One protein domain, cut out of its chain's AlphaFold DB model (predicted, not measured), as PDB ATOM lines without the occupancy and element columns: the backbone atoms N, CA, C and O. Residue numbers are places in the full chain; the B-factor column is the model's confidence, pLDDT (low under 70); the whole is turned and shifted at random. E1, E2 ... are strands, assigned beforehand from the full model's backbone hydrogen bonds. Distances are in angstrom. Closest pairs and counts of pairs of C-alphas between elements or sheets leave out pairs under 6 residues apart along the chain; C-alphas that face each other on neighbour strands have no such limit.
ATOM      1  N   SER A  18       7.560   6.103 -60.258       44.19
ATOM      2  CA  SER A  18       8.005   5.092 -59.314       44.19
ATOM      3  C   SER A  18       9.403   5.513 -58.903       44.19
ATOM      4  O   SER A  18      10.370   5.275 -59.623       44.19
ATOM      5  N   SER A  19       9.481   6.241 -57.790       44.00
ATOM      6  CA  SER A  19      10.716   6.676 -57.170       44.00
ATOM      7  C   SER A  19      11.458   5.408 -56.766       44.00
ATOM      8  O   SER A  19      11.288   4.884 -55.666       44.00
ATOM      9  N   CYS A  20      12.233   4.864 -57.702       51.34
ATOM     10  CA  CYS A  20      13.210   3.820 -57.462       51.34
ATOM     11  C   CYS A  20      14.351   4.459 -56.670       51.34
ATOM     12  O   CYS A  20      15.432   4.691 -57.202       51.34
ATOM     13  N   LYS A  21      14.088   4.833 -55.412       66.38
ATOM     14  CA  LYS A  21      15.141   5.293 -54.510       66.38
ATOM     15  C   LYS A  21      16.087   4.119 -54.297       66.38
ATOM     16  O   LYS A  21      15.652   3.053 -53.860       66.38
ATOM     17  N   LYS A  22      17.352   4.292 -54.669       77.12
ATOM     18  CA  LYS A  22      18.415   3.353 -54.310       77.12
ATOM     19  C   LYS A  22      18.743   3.517 -52.825       77.12
ATOM     20  O   LYS A  22      18.296   4.468 -52.187       77.12
ATOM     21  N   ASN A  23      19.491   2.571 -52.270       83.56
ATOM     22  CA  ASN A  23      20.130   2.791 -50.977       83.56
ATOM     23  C   ASN A  23      21.112   3.972 -51.082       83.56
ATOM     24  O   ASN A  23      21.851   4.054 -52.061       83.56
ATOM     25  N   GLU A  24      21.153   4.839 -50.074       86.69
ATOM     26  CA  GLU A  24      22.105   5.956 -50.001       86.69
ATOM     27  C   GLU A  24      22.970   5.819 -48.750       86.69
ATOM     28  O   GLU A  24      22.454   5.504 -47.680       86.69
ATOM     29  N   VAL A  25      24.273   6.073 -48.866       92.12
ATOM     30  CA  VAL A  25      25.199   6.142 -47.726       92.12
ATOM     31  C   VAL A  25      25.686   7.573 -47.598       92.12
ATOM     32  O   VAL A  25      26.008   8.211 -48.597       92.12
ATOM     33  N   ARG A  26      25.741   8.087 -46.373       92.94
ATOM     34  CA  ARG A  26      26.405   9.348 -46.048       92.94
ATOM     35  C   ARG A  26      27.339   9.120 -44.879       92.94
ATOM     36  O   ARG A  26      26.918   8.561 -43.870       92.94
ATOM     37  N   VAL A  27      28.571   9.583 -45.025       93.31
ATOM     38  CA  VAL A  27      29.576   9.579 -43.967       93.31
ATOM     39  C   VAL A  27      29.894  11.025 -43.629       93.31
ATOM     40  O   VAL A  27      30.142  11.838 -44.517       93.31
ATOM     41  N   ILE A  28      29.795  11.355 -42.349       93.19
ATOM     42  CA  ILE A  28      30.039  12.681 -41.799       93.19
ATOM     43  C   ILE A  28      31.100  12.502 -40.721       93.19
ATOM     44  O   ILE A  28      30.976  11.619 -39.873       93.19
ATOM     45  N   SER A  29      32.141  13.327 -40.774       91.25
ATOM     46  CA  SER A  29      33.153  13.407 -39.726       91.25
ATOM     47  C   SER A  29      33.102  14.794 -39.097       91.25
ATOM     48  O   SER A  29      33.128  15.809 -39.797       91.25
ATOM     49  N   GLU A  30      32.995  14.834 -37.777       86.56
ATOM     50  CA  GLU A  30      33.141  16.023 -36.950       86.56
ATOM     51  C   GLU A  30      34.623  16.222 -36.567       86.56
ATOM     52  O   GLU A  30      35.491  15.407 -36.879       86.56
ATOM     53  N   SER A  31      34.944  17.348 -35.922       78.81
ATOM     54  CA  SER A  31      36.325  17.769 -35.640       78.81
ATOM     55  C   SER A  31      37.203  16.658 -35.044       78.81
ATOM     56  O   SER A  31      36.817  16.023 -34.063       78.81
ATOM     57  N   GLY A  32      38.420  16.503 -35.576       80.88
ATOM     58  CA  GLY A  32      39.458  15.639 -35.003       80.88
ATOM     59  C   GLY A  32      39.670  14.294 -35.702       80.88
ATOM     60  O   GLY A  32      40.608  13.593 -35.330       80.88
ATOM     61  N   ILE A  33      38.867  13.941 -36.714       88.38
ATOM     62  CA  ILE A  33      39.077  12.747 -37.555       88.38
ATOM     63  C   ILE A  33      38.897  13.110 -39.032       88.38
ATOM     64  O   ILE A  33      37.942  13.804 -39.393       88.38
ATOM     65  N   ASP A  34      39.797  12.629 -39.889       91.25
ATOM     66  CA  ASP A  34      39.631  12.724 -41.339       91.25
ATOM     67  C   ASP A  34      38.576  11.713 -41.803       91.25
ATOM     68  O   ASP A  34      38.634  10.533 -41.461       91.25
ATOM     69  N   VAL A  35      37.603  12.164 -42.594       91.88
ATOM     70  CA  VAL A  35      36.564  11.284 -43.142       91.88
ATOM     71  C   VAL A  35      37.163  10.186 -44.036       91.88
ATOM     72  O   VAL A  35      36.624   9.084 -44.088       91.88
ATOM     73  N   ASN A  36      38.309  10.458 -44.668       93.88
ATOM     74  CA  ASN A  36      39.018   9.510 -45.527       93.88
ATOM     75  C   ASN A  36      39.754   8.417 -44.736       93.88
ATOM     76  O   ASN A  36      40.135   7.407 -45.318       93.88
ATOM     77  N   ASP A  37      39.915   8.572 -43.414       94.31
ATOM     78  CA  ASP A  37      40.490   7.526 -42.557       94.31
ATOM     79  C   ASP A  37      39.496   6.369 -42.308       94.31
ATOM     80  O   ASP A  37      39.863   5.355 -41.696       94.31
ATOM     81  N   PHE A  38      38.233   6.515 -42.734       95.56
ATOM     82  CA  PHE A  38      37.196   5.506 -42.555       95.56
ATOM     83  C   PHE A  38      37.067   4.561 -43.749       95.56
ATOM     84  O   PHE A  38      36.948   4.980 -44.897       95.56
ATOM     85  N   ARG A  39      36.928   3.268 -43.443       97.19
ATOM     86  CA  ARG A  39      36.432   2.249 -44.376       97.19
ATOM     87  C   ARG A  39      35.170   1.624 -43.806       97.19
ATOM     88  O   ARG A  39      35.150   1.215 -42.648       97.19
ATOM     89  N   ILE A  40      34.118   1.524 -44.611       97.12
ATOM     90  CA  ILE A  40      32.882   0.835 -44.231       97.12
ATOM     91  C   ILE A  40      32.702  -0.364 -45.148       97.12
ATOM     92  O   ILE A  40      32.691  -0.245 -46.376       97.12
ATOM     93  N   GLU A  41      32.527  -1.522 -44.530       96.81
ATOM     94  CA  GLU A  41      32.252  -2.776 -45.201       96.81
ATOM     95  C   GLU A  41      30.847  -3.258 -44.861       96.81
ATOM     96  O   GLU A  41      30.396  -3.220 -43.716       96.81
ATOM     97  N   LEU A  42      30.165  -3.759 -45.881       95.38
ATOM     98  CA  LEU A  42      28.899  -4.448 -45.756       95.38
ATOM     99  C   LEU A  42      29.107  -5.918 -46.100       95.38
ATOM    100  O   LEU A  42      29.475  -6.262 -47.223       95.38
ATOM    101  N   LYS A  43      28.803  -6.798 -45.153       94.31
ATOM    102  CA  LYS A  43      28.684  -8.234 -45.385       94.31
ATOM    103  C   LYS A  43      27.210  -8.590 -45.468       94.31
ATOM    104  O   LYS A  43      26.401  -8.170 -44.642       94.31
ATOM    105  N   ILE A  44      26.854  -9.374 -46.468       90.62
ATOM    106  CA  ILE A  44      25.491  -9.857 -46.679       90.62
ATOM    107  C   ILE A  44      25.473 -11.373 -46.605       90.62
ATOM    108  O   ILE A  44      26.375 -12.042 -47.110       90.62
ATOM    109  N   ASP A  45      24.438 -11.906 -45.967       85.00
ATOM    110  CA  ASP A  45      24.175 -13.340 -45.958       85.00
ATOM    111  C   ASP A  45      23.579 -13.754 -47.306       85.00
ATOM    112  O   ASP A  45      22.508 -13.278 -47.698       85.00
ATOM    113  N   VAL A  46      24.294 -14.603 -48.036       82.81
ATOM    114  CA  VAL A  46      23.823 -15.197 -49.282       82.81
ATOM    115  C   VAL A  46      23.328 -16.592 -48.932       82.81
ATOM    116  O   VAL A  46      24.131 -17.482 -48.662       82.81
ATOM    117  N   GLU A  47      22.003 -16.775 -48.935       78.25
ATOM    118  CA  GLU A  47      21.331 -18.014 -48.517       78.25
ATOM    119  C   GLU A  47      22.042 -19.274 -49.043       78.25
ATOM    120  O   GLU A  47      22.139 -19.506 -50.251       78.25
ATOM    121  N   GLY A  48      22.574 -20.082 -48.118       71.62
ATOM    122  CA  GLY A  48      23.259 -21.344 -48.422       71.62
ATOM    123  C   GLY A  48      24.651 -21.215 -49.055       71.62
ATOM    124  O   GLY A  48      25.240 -22.228 -49.424       71.62
ATOM    125  N   LYS A  49      25.189 -19.997 -49.192       78.50
ATOM    126  CA  LYS A  49      26.494 -19.703 -49.814       78.50
ATOM    127  C   LYS A  49      27.449 -18.918 -48.907       78.50
ATOM    128  O   LYS A  49      28.554 -18.593 -49.335       78.50
ATOM    129  N   GLY A  50      27.047 -18.636 -47.666       85.06
ATOM    130  CA  GLY A  50      27.845 -17.888 -46.696       85.06
ATOM    131  C   GLY A  50      27.764 -16.375 -46.906       85.06
ATOM    132  O   GLY A  50      26.779 -15.864 -47.435       85.06
ATOM    133  N   TYR A  51      28.796 -15.647 -46.477       88.00
ATOM    134  CA  TYR A  51      28.819 -14.185 -46.558       88.00
ATOM    135  C   TYR A  51      29.543 -13.676 -47.799       88.00
ATOM    136  O   TYR A  51      30.605 -14.181 -48.162       88.00
ATOM    137  N   LYS A  52      29.004 -12.613 -48.400       90.56
ATOM    138  CA  LYS A  52      29.715 -11.806 -49.398       90.56
ATOM    139  C   LYS A  52      29.974 -10.408 -48.841       90.56
ATOM    140  O   LYS A  52      29.039  -9.757 -48.382       90.56
ATOM    141  N   SER A  53      31.228  -9.968 -48.897       92.88
ATOM    142  CA  SER A  53      31.671  -8.652 -48.420       92.88
ATOM    143  C   SER A  53      31.745  -7.634 -49.556       92.88
ATOM    144  O   SER A  53      32.119  -7.973 -50.679       92.88
ATOM    145  N   PHE A  54      31.414  -6.383 -49.246       94.31
ATOM    146  CA  PHE A  54      31.452  -5.240 -50.150       94.31
ATOM    147  C   PHE A  54      32.046  -4.050 -49.409       94.31
ATOM    148  O   PHE A  54      31.599  -3.736 -48.309       94.31
ATOM    149  N   ILE A  55      33.003  -3.360 -50.025       95.38
ATOM    150  CA  ILE A  55      33.409  -2.035 -49.559       95.38
ATOM    151  C   ILE A  55      32.352  -1.051 -50.059       95.38
ATOM    152  O   ILE A  55      32.104  -0.970 -51.262       95.38
ATOM    153  N   VAL A  56      31.691  -0.361 -49.133       95.31
ATOM    154  CA  VAL A  56      30.604   0.590 -49.429       95.31
ATOM    155  C   VAL A  56      31.041   2.041 -49.245       95.31
ATOM    156  O   VAL A  56      30.398   2.946 -49.778       95.31
ATOM    157  N   TYR A  57      32.139   2.258 -48.526       96.00
ATOM    158  CA  TYR A  57      32.797   3.548 -48.381       96.00
ATOM    159  C   TYR A  57      34.283   3.348 -48.070       96.00
ATOM    160  O   TYR A  57      34.618   2.495 -47.245       96.00
ATOM    161  N   ASP A  58      35.138   4.135 -48.708       96.25
ATOM    162  CA  ASP A  58      36.567   4.280 -48.418       96.25
ATOM    163  C   ASP A  58      37.062   5.664 -48.889       96.25
ATOM    164  O   ASP A  58      36.256   6.546 -49.194       96.25
ATOM    165  N   GLU A  59      38.380   5.856 -48.949       93.12
ATOM    166  CA  GLU A  59      39.046   7.078 -49.425       93.12
ATOM    167  C   GLU A  59      38.654   7.499 -50.855       93.12
ATOM    168  O   GLU A  59      38.748   8.677 -51.199       93.12
ATOM    169  N   GLU A  60      38.166   6.573 -51.690       93.31
ATOM    170  CA  GLU A  60      37.657   6.877 -53.037       93.31
ATOM    171  C   GLU A  60      36.207   7.402 -53.004       93.31
ATOM    172  O   GLU A  60      35.671   7.859 -54.019       93.31
ATOM    173  N   GLY A  61      35.562   7.351 -51.836       91.25
ATOM    174  CA  GLY A  61      34.205   7.811 -51.589       91.25
ATOM    175  C   GLY A  61      33.172   6.685 -51.508       91.25
ATOM    176  O   GLY A  61      33.439   5.558 -51.094       91.25
ATOM    177  N   ILE A  62      31.923   7.021 -51.841       91.81
ATOM    178  CA  ILE A  62      30.770   6.123 -51.682       91.81
ATOM    179  C   ILE A  62      30.674   5.155 -52.868       91.81
ATOM    180  O   ILE A  62      30.637   5.575 -54.025       91.81
ATOM    181  N   LYS A  63      30.529   3.863 -52.564       91.38
ATOM    182  CA  LYS A  63      30.305   2.779 -53.534       91.38
ATOM    183  C   LYS A  63      28.850   2.296 -53.478       91.38
ATOM    184  O   LYS A  63      28.095   2.628 -52.564       91.38
ATOM    185  N   GLU A  64      28.413   1.534 -54.485       87.06
ATOM    186  CA  GLU A  64      27.026   1.048 -54.538       87.06
ATOM    187  C   GLU A  64      26.744   0.058 -53.398       87.06
ATOM    188  O   GLU A  64      27.443  -0.941 -53.227       87.06
ATOM    189  N   VAL A  65      25.677   0.313 -52.635       87.06
ATOM    190  CA  VAL A  65      25.212  -0.622 -51.607       87.06
ATOM    191  C   VAL A  65      24.374  -1.715 -52.268       87.06
ATOM    192  O   VAL A  65      23.284  -1.407 -52.771       87.06
ATOM    193  N   PRO A  66      24.808  -2.990 -52.228       85.06
ATOM    194  CA  PRO A  66      24.058  -4.091 -52.813       85.06
ATOM    195  C   PRO A  66      22.643  -4.188 -52.234       85.06
ATOM    196  O   PRO A  66      22.388  -3.979 -51.046       85.06
ATOM    197  N   GLU A  67      21.696  -4.525 -53.101       80.81
ATOM    198  CA  GLU A  67      20.285  -4.664 -52.758       80.81
ATOM    199  C   GLU A  67      19.874  -6.133 -52.658       80.81
ATOM    200  O   GLU A  67      20.564  -7.016 -53.160       80.81
ATOM    201  N   GLY A  68      18.704  -6.400 -52.069       75.19
ATOM    202  CA  GLY A  68      18.106  -7.733 -52.134       75.19
ATOM    203  C   GLY A  68      18.470  -8.671 -50.985       75.19
ATOM    204  O   GLY A  68      18.162  -9.857 -51.078       75.19
ATOM    205  N   TYR A  69      19.002  -8.145 -49.878       82.12
ATOM    206  CA  TYR A  69      19.366  -8.938 -48.702       82.12
ATOM    207  C   TYR A  69      18.619  -8.486 -47.447       82.12
ATOM    208  O   TYR A  69      18.410  -7.294 -47.206       82.12
ATOM    209  N   MET A  70      18.178  -9.471 -46.663       86.31
ATOM    210  CA  MET A  70      17.425  -9.263 -45.423       86.31
ATOM    211  C   MET A  70      18.344  -8.921 -44.251       86.31
ATOM    212  O   MET A  70      17.969  -8.127 -43.397       86.31
ATOM    213  N   LYS A  71      19.543  -9.510 -44.201       89.88
ATOM    214  CA  LYS A  71      20.484  -9.376 -43.089       89.88
ATOM    215  C   LYS A  71      21.788  -8.755 -43.572       89.88
ATOM    216  O   LYS A  71      22.456  -9.322 -44.433       89.88
ATOM    217  N   ASN A  72      22.122  -7.607 -42.996       91.00
ATOM    218  CA  ASN A  72      23.259  -6.778 -43.376       91.00
ATOM    219  C   ASN A  72      24.164  -6.600 -42.158       91.00
ATOM    220  O   ASN A  72      23.716  -6.063 -41.146       91.00
ATOM    221  N   TYR A  73      25.409  -7.051 -42.241       94.56
ATOM    222  CA  TYR A  73      26.413  -6.849 -41.200       94.56
ATOM    223  C   TYR A  73      27.325  -5.719 -41.646       94.56
ATOM    224  O   TYR A  73      27.886  -5.771 -42.737       94.56
ATOM    225  N   TRP A  74      27.433  -4.695 -40.820       96.06
ATOM    226  CA  TRP A  74      28.181  -3.489 -41.114       96.06
ATOM    227  C   TRP A  74      29.389  -3.440 -40.206       96.06
ATOM    228  O   TRP A  74      29.228  -3.456 -38.987       96.06
ATOM    229  N   ASP A  75      30.563  -3.348 -40.812       97.50
ATOM    230  CA  ASP A  75      31.829  -3.175 -40.121       97.50
ATOM    231  C   ASP A  75      32.403  -1.812 -40.515       97.50
ATOM    232  O   ASP A  75      32.484  -1.474 -41.696       97.50
ATOM    233  N   VAL A  76      32.770  -1.014 -39.520       97.00
ATOM    234  CA  VAL A  76      33.390   0.298 -39.694       97.00
ATOM    235  C   VAL A  76      34.803   0.220 -39.153       97.00
ATOM    236  O   VAL A  76      35.022  -0.170 -38.002       97.00
ATOM    237  N   TYR A  77      35.749   0.640 -39.978       97.00
ATOM    238  CA  TYR A  77      37.161   0.693 -39.661       97.00
ATOM    239  C   TYR A  77      37.633   2.142 -39.648       97.00
ATOM    240  O   TYR A  77      37.210   2.931 -40.489       97.00
ATOM    241  N   LEU A  78      38.531   2.458 -38.720       94.69
ATOM    242  CA  LEU A  78      39.304   3.697 -38.682       94.69
ATOM    243  C   LEU A  78      40.782   3.312 -38.766       94.69
ATOM    244  O   LEU A  78      41.264   2.617 -37.868       94.69
ATOM    245  N   ARG A  79      41.492   3.720 -39.828       93.31
ATOM    246  CA  ARG A  79      42.910   3.356 -40.060       93.31
ATOM    247  C   ARG A  79      43.164   1.851 -39.861       93.31
ATOM    248  O   ARG A  79      43.966   1.443 -39.024       93.31
ATOM    249  N   ASP A  80      42.372   1.032 -40.553       91.88
ATOM    250  CA  ASP A  80      42.353  -0.443 -40.504       91.88
ATOM    251  C   ASP A  80      41.952  -1.103 -39.174       91.88
ATOM    252  O   ASP A  80      41.781  -2.323 -39.118       91.88
ATOM    253  N   SER A  81      41.709  -0.333 -38.115       94.50
ATOM    254  CA  SER A  81      41.194  -0.869 -36.856       94.50
ATOM    255  C   SER A  81      39.674  -0.947 -36.898       94.50
ATOM    256  O   SER A  81      39.013   0.061 -37.139       94.50
ATOM    257  N   LEU A  82      39.105  -2.129 -36.647       96.44
ATOM    258  CA  LEU A  82      37.656  -2.289 -36.506       96.44
ATOM    259  C   LEU A  82      37.185  -1.528 -35.262       96.44
ATOM    260  O   LEU A  82      37.538  -1.891 -34.142       96.44
ATOM    261  N   VAL A  83      36.374  -0.490 -35.461       95.12
ATOM    262  CA  VAL A  83      35.888   0.381 -34.378       95.12
ATOM    263  C   VAL A  83      34.416   0.163 -34.051       95.12
ATOM    264  O   VAL A  83      33.983   0.443 -32.935       95.12
ATOM    265  N   LEU A  84      33.636  -0.345 -35.003       95.00
ATOM    266  CA  LEU A  84      32.220  -0.625 -34.812       95.00
ATOM    267  C   LEU A  84      31.792  -1.781 -35.715       95.00
ATOM    268  O   LEU A  84      32.099  -1.793 -36.902       95.00
ATOM    269  N   SER A  85      31.027  -2.715 -35.156       96.44
ATOM    270  CA  SER A  85      30.327  -3.747 -35.916       96.44
ATOM    271  C   SER A  85      28.883  -3.833 -35.442       96.44
ATOM    272  O   SER A  85      28.616  -3.837 -34.237       96.44
ATOM    273  N   PHE A  86      27.933  -3.877 -36.372       95.81
ATOM    274  CA  PHE A  86      26.523  -4.054 -36.039       95.81
ATOM    275  C   PHE A  86      25.767  -4.797 -37.139       95.81
ATOM    276  O   PHE A  86      26.179  -4.866 -38.293       95.81
ATOM    277  N   THR A  87      24.616  -5.364 -36.782       94.38
ATOM    278  CA  THR A  87      23.730  -6.036 -37.739       94.38
ATOM    279  C   THR A  87      22.445  -5.243 -37.913       94.38
ATOM    280  O   THR A  87      21.790  -4.877 -36.939       94.38
ATOM    281  N   HIS A  88      22.045  -5.027 -39.162       92.50
ATOM    282  CA  HIS A  88      20.759  -4.453 -39.530       92.50
ATOM    283  C   HIS A  88      19.899  -5.490 -40.255       92.50
ATOM    284  O   HIS A  88      20.334  -6.114 -41.225       92.50
ATOM    285  N   TYR A  89      18.662  -5.657 -39.785       90.69
ATOM    286  CA  TYR A  89      17.687  -6.572 -40.368       90.69
ATOM    287  C   TYR A  89      16.590  -5.794 -41.093       90.69
ATOM    288  O   TYR A  89      15.911  -4.938 -40.521       90.69
ATOM    289  N   LYS A  90      16.373  -6.139 -42.357       86.81
ATOM    290  CA  LYS A  90      15.234  -5.704 -43.154       86.81
ATOM    291  C   LYS A  90      14.152  -6.770 -43.054       86.81
ATOM    292  O   LYS A  90      14.417  -7.936 -43.301       86.81
ATOM    293  N   GLY A  91      12.914  -6.368 -42.777       84.38
ATOM    294  CA  GLY A  91      11.748  -7.259 -42.877       84.38
ATOM    295  C   GLY A  91      11.363  -7.609 -44.323       84.38
ATOM    296  O   GLY A  91      10.534  -8.483 -44.551       84.38
ATOM    297  N   ASN A  92      11.945  -6.925 -45.312       84.50
ATOM    298  CA  ASN A  92      11.798  -7.248 -46.726       84.50
ATOM    299  C   ASN A  92      13.046  -6.799 -47.495       84.50
ATOM    300  O   ASN A  92      13.500  -5.662 -47.341       84.50
ATOM    301  N   LYS A  93      13.559  -7.668 -48.369       83.56
ATOM    302  CA  LYS A  93      14.782  -7.444 -49.149       83.56
ATOM    303  C   LYS A  93      14.732  -6.242 -50.102       83.56
ATOM    304  O   LYS A  93      15.768  -5.697 -50.472       83.56
ATOM    305  N   ASN A  94      13.524  -5.820 -50.479       84.44
ATOM    306  CA  ASN A  94      13.288  -4.688 -51.372       84.44
ATOM    307  C   ASN A  94      13.190  -3.355 -50.620       84.44
ATOM    308  O   ASN A  94      13.074  -2.305 -51.253       84.44
ATOM    309  N   TYR A  95      13.197  -3.370 -49.283       87.12
ATOM    310  CA  TYR A  95      13.174  -2.134 -48.515       87.12
ATOM    311  C   TYR A  95      14.504  -1.398 -48.651       87.12
ATOM    312  O   TYR A  95      15.585  -1.954 -48.437       87.12
ATOM    313  N   LYS A  96      14.379  -0.135 -49.042       87.12
ATOM    314  CA  LYS A  96      15.477   0.797 -49.265       87.12
ATOM    315  C   LYS A  96      15.712   1.606 -48.005       87.12
ATOM    316  O   LYS A  96      14.763   1.868 -47.254       87.12
ATOM    317  N   HIS A  97      16.959   2.007 -47.814       89.94
ATOM    318  CA  HIS A  97      17.386   2.743 -46.639       89.94
ATOM    319  C   HIS A  97      18.391   3.822 -46.994       89.94
ATOM    320  O   HIS A  97      19.202   3.646 -47.903       89.94
ATOM    321  N   ASN A  98      18.355   4.893 -46.214       90.56
ATOM    322  CA  ASN A  98      19.426   5.871 -46.162       90.56
ATOM    323  C   ASN A  98      20.238   5.570 -44.905       90.56
ATOM    324  O   ASN A  98      19.682   5.569 -43.807       90.56
ATOM    325  N   TYR A  99      21.521   5.281 -45.071       92.69
ATOM    326  CA  TYR A  99      22.449   4.972 -43.993       92.69
ATOM    327  C   TYR A  99      23.315   6.201 -43.742       92.69
ATOM    328  O   TYR A  99      24.077   6.617 -44.613       92.69
ATOM    329  N   MET A 100      23.187   6.793 -42.564       95.00
ATOM    330  CA  MET A 100      23.983   7.939 -42.150       95.00
ATOM    331  C   MET A 100      24.927   7.515 -41.031       95.00
ATOM    332  O   MET A 100      24.482   7.066 -39.978       95.00
ATOM    333  N   PHE A 101      26.222   7.672 -41.274       95.81
ATOM    334  CA  PHE A 101      27.294   7.412 -40.326       95.81
ATOM    335  C   PHE A 101      27.898   8.755 -39.933       95.81
ATOM    336  O   PHE A 101      28.456   9.444 -40.783       95.81
ATOM    337  N   ASN A 102      27.742   9.151 -38.673       94.81
ATOM    338  CA  ASN A 102      28.368  10.349 -38.127       94.81
ATOM    339  C   ASN A 102      29.409   9.944 -37.084       94.81
ATOM    340  O   ASN A 102      29.084   9.185 -36.167       94.81
ATOM    341  N   PHE A 103      30.624  10.453 -37.227       95.06
ATOM    342  CA  PHE A 103      31.754  10.183 -36.352       95.06
ATOM    343  C   PHE A 103      32.315  11.477 -35.780       95.06
ATOM    344  O   PHE A 103      32.326  12.504 -36.445       95.06
ATOM    345  N   GLY A 104      32.840  11.413 -34.564       92.50
ATOM    346  CA  GLY A 104      33.578  12.511 -33.958       92.50
ATOM    347  C   GLY A 104      34.611  11.991 -32.974       92.50
ATOM    348  O   GLY A 104      34.561  10.831 -32.563       92.50
ATOM    349  N   LEU A 105      35.543  12.851 -32.574       91.38
ATOM    350  CA  LEU A 105      36.538  12.524 -31.558       91.38
ATOM    351  C   LEU A 105      36.402  13.469 -30.373       91.38
ATOM    352  O   LEU A 105      36.364  14.689 -30.532       91.38
ATOM    353  N   LYS A 106      36.362  12.907 -29.166       90.38
ATOM    354  CA  LYS A 106      36.367  13.681 -27.926       90.38
ATOM    355  C   LYS A 106      37.289  13.017 -26.920       90.38
ATOM    356  O   LYS A 106      37.015  11.898 -26.507       90.38
ATOM    357  N   ASN A 107      38.344  13.716 -26.495       90.31
ATOM    358  CA  ASN A 107      39.330  13.199 -25.535       90.31
ATOM    359  C   ASN A 107      39.819  11.789 -25.926       90.31
ATOM    360  O   ASN A 107      39.666  10.845 -25.154       90.31
ATOM    361  N   ASP A 108      40.280  11.639 -27.171       87.88
ATOM    362  CA  ASP A 108      40.739  10.370 -27.766       87.88
ATOM    363  C   ASP A 108      39.694   9.239 -27.819       87.88
ATOM    364  O   ASP A 108      39.998   8.109 -28.194       87.88
ATOM    365  N   THR A 109      38.435   9.539 -27.500       89.69
ATOM    366  CA  THR A 109      37.316   8.605 -27.610       89.69
ATOM    367  C   THR A 109      36.580   8.844 -28.921       89.69
ATOM    368  O   THR A 109      36.125   9.961 -29.188       89.69
ATOM    369  N   LEU A 110      36.441   7.790 -29.730       91.75
ATOM    370  CA  LEU A 110      35.592   7.810 -30.918       91.75
ATOM    371  C   LEU A 110      34.120   7.829 -30.491       91.75
ATOM    372  O   LEU A 110      33.621   6.881 -29.884       91.75
ATOM    373  N   LEU A 111      33.427   8.900 -30.855       94.12
ATOM    374  CA  LEU A 111      31.981   9.024 -30.744       94.12
ATOM    375  C   LEU A 111      31.350   8.685 -32.089       94.12
ATOM    376  O   LEU A 111      31.905   9.001 -33.144       94.12
ATOM    377  N   TYR A 112      30.174   8.067 -32.059       93.94
ATOM    378  CA  TYR A 112      29.458   7.756 -33.289       93.94
ATOM    379  C   TYR A 112      27.946   7.832 -33.128       93.94
ATOM    380  O   TYR A 112      27.382   7.573 -32.063       93.94
ATOM    381  N   THR A 113      27.276   8.150 -34.230       95.75
ATOM    382  CA  THR A 113      25.833   7.990 -34.410       95.75
ATOM    383  C   THR A 113      25.576   7.373 -35.779       95.75
ATOM    384  O   THR A 113      25.944   7.946 -36.801       95.75
ATOM    385  N   ILE A 114      24.931   6.210 -35.795       95.88
ATOM    386  CA  ILE A 114      24.478   5.523 -36.998       95.88
ATOM    387  C   ILE A 114      22.960   5.627 -37.061       95.88
ATOM    388  O   ILE A 114      22.265   5.118 -36.180       95.88
ATOM    389  N   ASP A 115      22.453   6.271 -38.104       95.06
ATOM    390  CA  ASP A 115      21.024   6.423 -38.365       95.06
ATOM    391  C   ASP A 115      20.670   5.765 -39.698       95.06
ATOM    392  O   ASP A 115      21.058   6.219 -40.776       95.06
ATOM    393  N   ILE A 116      19.936   4.659 -39.614       91.69
ATOM    394  CA  ILE A 116      19.371   3.967 -40.764       91.69
ATOM    395  C   ILE A 116      17.911   4.375 -40.888       91.69
ATOM    396  O   ILE A 116      17.040   3.883 -40.166       91.69
ATOM    397  N   GLN A 117      17.632   5.231 -41.863       88.56
ATOM    398  CA  GLN A 117      16.296   5.735 -42.148       88.56
ATOM    399  C   GLN A 117      15.613   4.885 -43.223       88.56
ATOM    400  O   GLN A 117      16.237   4.443 -44.186       88.56
ATOM    401  N   GLY A 118      14.309   4.649 -43.068       85.81
ATOM    402  CA  GLY A 118      13.508   3.796 -43.952       85.81
ATOM    403  C   GLY A 118      12.599   2.845 -43.171       85.81
ATOM    404  O   GLY A 118      12.330   3.041 -41.984       85.81
ATOM    405  N   LYS A 119      12.110   1.785 -43.826       82.50
ATOM    406  CA  LYS A 119      11.337   0.724 -43.147       82.50
ATOM    407  C   LYS A 119      12.273  -0.158 -42.324       82.50
ATOM    408  O   LYS A 119      13.192  -0.712 -42.900       82.50
ATOM    409  N   ASN A 120      12.006  -0.409 -41.041       82.69
ATOM    410  CA  ASN A 120      12.972  -1.021 -40.100       82.69
ATOM    411  C   ASN A 120      14.140  -0.070 -39.802       82.69
ATOM    412  O   ASN A 120      15.297  -0.365 -40.099       82.69
ATOM    413  N   LYS A 121      13.802   1.111 -39.283       88.25
ATOM    414  CA  LYS A 121      14.779   2.111 -38.858       88.25
ATOM    415  C   LYS A 121      15.665   1.583 -37.728       88.25
ATOM    416  O   LYS A 121      15.190   0.815 -36.891       88.25
ATOM    417  N   LEU A 122      16.913   2.033 -37.683       91.62
ATOM    418  CA  LEU A 122      17.852   1.744 -36.600       91.62
ATOM    419  C   LEU A 122      18.571   3.037 -36.228       91.62
ATOM    420  O   LEU A 122      19.077   3.715 -37.110       91.62
ATOM    421  N   LEU A 123      18.631   3.343 -34.934       92.06
ATOM    422  CA  LEU A 123      19.477   4.401 -34.398       92.06
ATOM    423  C   LEU A 123      20.422   3.767 -33.380       92.06
ATOM    424  O   LEU A 123      19.963   3.175 -32.403       92.06
ATOM    425  N   LEU A 124      21.722   3.879 -33.625       92.94
ATOM    426  CA  LEU A 124      22.775   3.384 -32.748       92.94
ATOM    427  C   LEU A 124      23.723   4.537 -32.433       92.94
ATOM    428  O   LEU A 124      24.143   5.245 -33.339       92.94
ATOM    429  N   SER A 125      24.092   4.724 -31.173       91.31
ATOM    430  CA  SER A 125      25.055   5.763 -30.806       91.31
ATOM    431  C   SER A 125      25.879   5.369 -29.594       91.31
ATOM    432  O   SER A 125      25.347   4.732 -28.686       91.31
ATOM    433  N   ASN A 126      27.125   5.827 -29.553       87.00
ATOM    434  CA  ASN A 126      27.940   5.880 -28.344       87.00
ATOM    435  C   ASN A 126      28.329   7.344 -28.107       87.00
ATOM    436  O   ASN A 126      28.846   7.996 -29.019       87.00
ATOM    437  N   ARG A 127      27.966   7.869 -26.933       71.00
ATOM    438  CA  ARG A 127      28.057   9.280 -26.548       71.00
ATOM    439  C   ARG A 127      28.706   9.416 -25.184       71.00
ATOM    440  O   ARG A 127      28.342   8.601 -24.309       71.00
TER     441      ARG A 127
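AT A GLANCE: This is residues 18 to 127 of the 127 residues of the protein "Probable lipoprotein" of Tenacibaculum jejuense (UniProt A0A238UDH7). What does the model look like? It is a sandwich, two sheets of four strands face to face: E1, E6, E7 and E8 make one layer, and E3, E2, E4 and E5 make the other, strongly twisted one, with the strands of the two at 35 degrees. How is it made up? The printed part has 110 residues with eight named strands, E1 to E8 along the chain, and no named helix, an all-strand domain. The sheet E1 E6 E7 E8 is mixed and E3 E2 E4 E5 antiparallel; the whole is compact, with a radius of gyration of the C-alphas of 14.0 A and spans of 42 by 30 by 25 A.

IN THESE COORDINATES: Where are the earlier strands? E1 is residues 24 to 29, from C-alpha 24 at (22.105, 5.956, -50.001); E2 is 38 to 46, 25.5 A long; E3 is 50 to 58, 23.9 A; E4 is 71 to 78, 23.3 A. Where are the later ones? E5 is 81 to 89, 24.4 A; E6 is 97 to 106, 28.8 A; E7 is 109 to 118, 29.3 A; E8 is 122 to 126, ending at C-alpha 126 at (27.940, 5.880, -28.344).

HOW THE PARTS SIT: How is each sheet paired? E1 is parallel to E6, with N 26 and O 99 at 2.8 A, within hydrogen-bond range; E6, E7 and E8 form a meander, each strand the antiparallel neighbour of the one before, with N 100 and O 115 at 2.8 A. E2 and E4 are antiparallel, with N 41 and O 75 at 2.8 A. Where do the sheets come close? The closest C-alphas of E5 and E8, His 88 and Leu 122, are 7.4 A apart.

THE WHOLE: Which links are long? The link E3 to E4, residues 59 to 70, is long; the printed part has no cut. Where is confidence low? Residues 18 to 21 are under 70.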